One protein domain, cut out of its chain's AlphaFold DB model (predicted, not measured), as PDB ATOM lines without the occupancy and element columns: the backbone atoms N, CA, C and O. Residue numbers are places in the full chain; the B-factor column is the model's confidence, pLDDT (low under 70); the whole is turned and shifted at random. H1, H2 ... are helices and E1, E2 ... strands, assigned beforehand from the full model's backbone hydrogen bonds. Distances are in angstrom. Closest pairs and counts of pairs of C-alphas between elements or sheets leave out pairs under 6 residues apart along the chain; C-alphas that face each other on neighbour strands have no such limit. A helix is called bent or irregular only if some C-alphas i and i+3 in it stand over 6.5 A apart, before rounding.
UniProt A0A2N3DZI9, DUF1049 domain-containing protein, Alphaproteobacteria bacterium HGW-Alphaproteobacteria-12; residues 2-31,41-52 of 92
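This is residues 2 to 31 and 41 to 52 of the 92 residues of the protein "DUF1049 domain-containing protein" of Alphaproteobacteria bacterium HGW-Alphaproteobacteria-12 (UniProt A0A2N3DZI9). A small two-stranded antiparallel ribbon, E1 and E2, sits at one end of the long helix H1, whose residues 2 to 15 stick out as a free arm. The short helix H2 comes straight off E2 and folds back to pack on the ribbon-side end of H1. The printed part has 42 residues, with two named helices and two named strands in the order H1, E1, E2, H2; its class is mixed, helices and strands. It is loose, with a radius of gyration of the C-alphas of 12.8 A, and only just elongated, spanning 38 by 20 by 12 A.

E1 is residues 26 to 30 and E2 is residues 42 to 46, each 12.5 A long. H1, residues 2 to 22, is 30.7 A long, from C-alpha 2 at (49.076, 40.914, 30.379) to C-alpha 22 at (30.315, 21.852, 45.415). It is irregular, but only just: C-alphas 7 and 10 are 6.54 A apart. H2, residues 47 to 52, ends with C-alpha 52 at (36.519, 34.179, 50.211).

E1 and E2 are antiparallel neighbours at 146 degrees, with N 29 and O 43 at 2.8 A and N 43 and O 29 at 2.9 A, within hydrogen-bond range. The closest C-alphas of E1 and H2, those of Val 27 and Leu 47, are 6.8 A apart. H2 touches H1 at residues 16 to 21 of H1 alone; the closest C-alphas are those of Ala 20 and Phe 48, 4.3 A apart. These helices run opposite ways at a tilt of 37 degrees, only just steep. Every O i to N i+4 pair is within hydrogen-bond range in H2, and 15 of 17 in H1.

The farthest C-alphas, those of Leu 3 and Glu 44, are 37.8 A apart. Residues 32 to 40 are not printed, and C-alphas 31 and 41 are 5.6 A apart across this cut. The links H1 to E1 and E2 to H2 are tight. The mean pLDDT of the printed part is 89.6, and no printed residue is under 70.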
ATOM      1  N   LYS A   2      50.549  40.761  30.361       74.31
ATOM      2  CA  LYS A   2      49.076  40.914  30.379       74.31
ATOM      3  C   LYS A   2      48.328  39.673  29.862       74.31
ATOM      4  O   LYS A   2      47.343  39.290  30.474       74.31
ATOM      5  N   LEU A   3      48.829  39.024  28.805       84.81
ATOM      6  CA  LEU A   3      48.185  37.854  28.190       84.81
ATOM      7  C   LEU A   3      48.143  36.635  29.126       84.81
ATOM      8  O   LEU A   3      47.088  36.047  29.314       84.81
ATOM      9  N   LEU A   4      49.261  36.327  29.797       88.19
ATOM     10  CA  LEU A   4      49.331  35.235  30.776       88.19
ATOM     11  C   LEU A   4      48.302  35.421  31.898       88.19
ATOM     12  O   LEU A   4      47.615  34.480  32.274       88.19
ATOM     13  N   ARG A   5      48.139  36.657  32.386       87.50
ATOM     14  CA  ARG A   5      47.151  36.966  33.424       87.50
ATOM     15  C   ARG A   5      45.723  36.674  32.957       87.50
ATOM     16  O   ARG A   5      44.950  36.126  33.728       87.50
ATOM     17  N   TRP A   6      45.393  37.006  31.711       91.25
ATOM     18  CA  TRP A   6      44.077  36.741  31.120       91.25
ATOM     19  C   TRP A   6      43.814  35.265  30.825       91.25
ATOM     20  O   TRP A   6      42.659  34.869  30.785       91.25
ATOM     21  N   ILE A   7      44.858  34.455  30.658       93.44
ATOM     22  CA  ILE A   7      44.717  33.006  30.484       93.44
ATOM     23  C   ILE A   7      44.584  32.307  31.840       93.44
ATOM     24  O   ILE A   7      43.811  31.368  31.961       93.44
ATOM     25  N   VAL A   8      45.312  32.762  32.864       92.75
ATOM     26  CA  VAL A   8      45.386  32.071  34.163       92.75
ATOM     27  C   VAL A   8      44.253  32.469  35.112       92.75
ATOM     28  O   VAL A   8      43.699  31.602  35.783       92.75
ATOM     29  N   LEU A   9      43.879  33.755  35.185       91.12
ATOM     30  CA  LEU A   9      42.869  34.205  36.156       91.12
ATOM     31  C   LEU A   9      41.486  33.586  35.924       91.12
ATOM     32  O   LEU A   9      40.930  33.070  36.890       91.12
ATOM     33  N   PRO A  10      40.904  33.624  34.708       95.12
ATOM     34  CA  PRO A  10      39.553  33.115  34.500       95.12
ATOM     35  C   PRO A  10      39.371  31.644  34.907       95.12
ATOM     36  O   PRO A  10      38.477  31.383  35.710       95.12
ATOM     37  N   PRO A  11      40.210  30.681  34.466       94.94
ATOM     38  CA  PRO A  11      40.052  29.294  34.889       94.94
ATOM     39  C   PRO A  11      40.320  29.106  36.384       94.94
ATOM     40  O   PRO A  11      39.613  28.329  37.019       94.94
ATOM     41  N   ALA A  12      41.270  29.838  36.977       92.81
ATOM     42  CA  ALA A  12      41.512  29.776  38.418       92.81
ATOM     43  C   ALA A  12      40.285  30.231  39.229       92.81
ATOM     44  O   ALA A  12      39.916  29.584  40.207       92.81
ATOM     45  N   VAL A  13      39.621  31.309  38.798       91.19
ATOM     46  CA  VAL A  13      38.389  31.805  39.433       91.19
ATOM     47  C   VAL A  13      37.252  30.801  39.271       91.19
ATOM     48  O   VAL A  13      36.577  30.495  40.252       91.19
ATOM     49  N   ILE A  14      37.064  30.246  38.071       95.06
ATOM     50  CA  ILE A  14      36.032  29.230  37.814       95.06
ATOM     51  C   ILE A  14      36.256  28.002  38.704       95.06
ATOM     52  O   ILE A  14      35.312  27.519  39.324       95.06
ATOM     53  N   LEU A  15      37.498  27.526  38.813       93.19
ATOM     54  CA  LEU A  15      37.843  26.379  39.650       93.19
ATOM     55  C   LEU A  15      37.566  26.655  41.133       93.19
ATOM     56  O   LEU A  15      36.934  25.837  41.800       93.19
ATOM     57  N   ALA A  16      37.984  27.817  41.637       89.31
ATOM     58  CA  ALA A  16      37.696  28.225  43.009       89.31
ATOM     59  C   ALA A  16      36.178  28.286  43.267       89.31
ATOM     60  O   ALA A  16      35.696  27.752  44.265       89.31
ATOM     61  N   MET A  17      35.405  28.861  42.342       89.44
ATOM     62  CA  MET A  17      33.944  28.886  42.449       89.44
ATOM     63  C   MET A  17      33.337  27.480  42.445       89.44
ATOM     64  O   MET A  17      32.467  27.198  43.264       89.44
ATOM     65  N   ALA A  18      33.801  26.584  41.572       91.25
ATOM     66  CA  ALA A  18      33.310  25.211  41.509       91.25
ATOM     67  C   ALA A  18      33.555  24.460  42.828       91.25
ATOM     68  O   ALA A  18      32.635  23.835  43.354       91.25
ATOM     69  N   ILE A  19      34.757  24.587  43.402       86.50
ATOM     70  CA  ILE A  19      35.098  24.003  44.707       86.50
ATOM     71  C   ILE A  19      34.197  24.581  45.805       86.50
ATOM     72  O   ILE A  19      33.655  23.818  46.604       86.50
ATOM     73  N   ALA A  20      33.986  25.899  45.825       84.56
ATOM     74  CA  ALA A  20      33.128  26.556  46.809       84.56
ATOM     75  C   ALA A  20      31.668  26.076  46.732       84.56
ATOM     76  O   ALA A  20      31.067  25.760  47.757       84.56
ATOM     77  N   VAL A  21      31.097  26.006  45.525       87.00
ATOM     78  CA  VAL A  21      29.688  25.633  45.308       87.00
ATOM     79  C   VAL A  21      29.455  24.147  45.580       87.00
ATOM     80  O   VAL A  21      28.449  23.787  46.197       87.00
ATOM     81  N   ALA A  22      30.383  23.287  45.152       88.31
ATOM     82  CA  ALA A  22      30.315  21.852  45.415       88.31
ATOM     83  C   ALA A  22      30.403  21.545  46.918       88.31
ATOM     84  O   ALA A  22      29.725  20.645  47.405       88.31
ATOM     85  N   ASN A  23      31.176  22.338  47.665       87.88
ATOM     86  CA  ASN A  23      31.413  22.154  49.095       87.88
ATOM     87  C   ASN A  23      30.714  23.242  49.920       87.88
ATOM     88  O   ASN A  23      31.327  23.941  50.730       87.88
ATOM     89  N   ARG A  24      29.404  23.393  49.685       86.31
ATOM     90  CA  ARG A  24      28.547  24.301  50.464       86.31
ATOM     91  C   ARG A  24      28.305  23.827  51.901       86.31
ATOM     92  O   ARG A  24      27.959  24.636  52.753       86.31
ATOM     93  N   GLY A  25      28.431  22.521  52.144       90.69
ATOM     94  CA  GLY A  25      28.374  21.945  53.485       90.69
ATOM     95  C   GLY A  25      29.694  22.136  54.241       90.69
ATOM     96  O   GLY A  25      30.703  22.471  53.618       90.69
ATOM     97  N   PRO A  26      29.705  21.924  55.567       88.81
ATOM     98  CA  PRO A  26      30.944  21.871  56.334       88.81
ATOM     99  C   PRO A  26      31.842  20.751  55.798       88.81
ATOM    100  O   PRO A  26      31.378  19.630  55.582       88.81
ATOM    101  N   VAL A  27      33.111  21.065  55.547       88.50
ATOM    102  CA  VAL A  27      34.133  20.096  55.139       88.50
ATOM    103  C   VAL A  27      35.308  20.236  56.091       88.50
ATOM    104  O   VAL A  27      35.681  21.345  56.475       88.50
ATOM    105  N   MET A  28      35.900  19.107  56.476       90.06
ATOM    106  CA  MET A  28      37.120  19.113  57.268       90.06
ATOM    107  C   MET A  28      38.286  19.596  56.403       90.06
ATOM    108  O   MET A  28      38.774  18.887  55.522       90.06
ATOM    109  N   PHE A  29      38.708  20.830  56.643       88.56
ATOM    110  CA  PHE A  29      39.838  21.463  55.985       88.56
ATOM    111  C   PHE A  29      41.079  21.334  56.873       88.56
ATOM    112  O   PHE A  29      41.139  21.930  57.947       88.56
ATOM    113  N   SER A  30      42.060  20.549  56.424       90.81
ATOM    114  CA  SER A  30      43.341  20.351  57.114       90.81
ATOM    115  C   SER A  30      44.449  21.181  56.472       90.81
ATOM    116  O   SER A  30      44.553  21.252  55.246       90.81
ATOM    117  N   LEU A  31      45.291  21.785  57.311       88.38
ATOM    118  CA  LEU A  31      46.511  22.498  56.920       88.38
ATOM    119  C   LEU A  31      47.784  21.675  57.187       88.38
ATOM    120  O   LEU A  31      48.885  22.224  57.152       88.38
ATOM    121  N   LEU A  41      46.375  21.038  62.666       86.62
ATOM    122  CA  LEU A  41      45.424  22.114  62.383       86.62
ATOM    123  C   LEU A  41      44.384  21.652  61.359       86.62
ATOM    124  O   LEU A  41      44.623  21.690  60.151       86.62
ATOM    125  N   ALA A  42      43.210  21.268  61.860       90.31
ATOM    126  CA  ALA A  42      42.030  20.962  61.062       90.31
ATOM    127  C   ALA A  42      40.832  21.790  61.534       90.31
ATOM    128  O   ALA A  42      40.597  21.947  62.732       90.31
ATOM    129  N   LEU A  43      40.082  22.336  60.579       90.56
ATOM    130  CA  LEU A  43      38.899  23.151  60.826       90.56
ATOM    131  C   LEU A  43      37.724  22.598  60.028       90.56
ATOM    132  O   LEU A  43      37.825  22.395  58.820       90.56
ATOM    133  N   GLU A  44      36.591  22.400  60.692       92.44
ATOM    134  CA  GLU A  44      35.343  22.044  60.026       92.44
ATOM    135  C   GLU A  44      34.628  23.324  59.587       92.44
ATOM    136  O   GLU A  44      33.960  24.000  60.371       92.44
ATOM    137  N   VAL A  45      34.829  23.703  58.326       91.44
ATOM    138  CA  VAL A  45      34.287  24.940  57.757       91.44
ATOM    139  C   VAL A  45      33.835  24.717  56.315       91.44
ATOM    140  O   VAL A  45      34.445  23.939  55.582       91.44
ATOM    141  N   PRO A  46      32.783  25.406  55.848       90.69
ATOM    142  CA  PRO A  46      32.449  25.410  54.429       90.69
ATOM    143  C   PRO A  46      33.572  26.027  53.582       90.69
ATOM    144  O   PRO A  46      34.089  27.101  53.910       90.69
ATOM    145  N   LEU A  47      33.921  25.406  52.449       89.31
ATOM    146  CA  LEU A  47      35.066  25.857  51.638       89.31
ATOM    147  C   LEU A  47      34.871  27.246  51.021       89.31
ATOM    148  O   LEU A  47      35.853  27.936  50.737       89.31
ATOM    149  N   PHE A  48      33.627  27.700  50.844       87.25
ATOM    150  CA  PHE A  48      33.375  29.049  50.338       87.25
ATOM    151  C   PHE A  48      33.957  30.136  51.259       87.25
ATOM    152  O   PHE A  48      34.446  31.146  50.755       87.25
ATOM    153  N   LEU A  49      33.962  29.927  52.585       90.56
ATOM    154  CA  LEU A  49      34.543  30.877  53.541       90.56
ATOM    155  C   LEU A  49      36.062  30.945  53.399       90.56
ATOM    156  O   LEU A  49      36.627  32.035  53.336       90.56
ATOM    157  N   VAL A  50      36.710  29.784  53.292       90.81
ATOM    158  CA  VAL A  50      38.165  29.676  53.107       90.81
ATOM    159  C   VAL A  50      38.594  30.404  51.834       90.81
ATOM    160  O   VAL A  50      39.515  31.224  51.853       90.81
ATOM    161  N   ILE A  51      37.884  30.158  50.732       90.00
ATOM    162  CA  ILE A  51      38.169  30.784  49.438       90.00
ATOM    163  C   ILE A  51      37.935  32.297  49.501       90.00
ATOM    164  O   ILE A  51      38.788  33.059  49.047       90.00
ATOM    165  N   LEU A  52      36.828  32.753  50.096       91.00
ATOM    166  CA  LEU A  52      36.519  34.179  50.211       91.00
ATOM    167  C   LEU A  52      37.580  34.932  51.023       91.00
ATOM    168  O   LEU A  52      38.053  35.980  50.585       91.00
TER     169      LEU A  52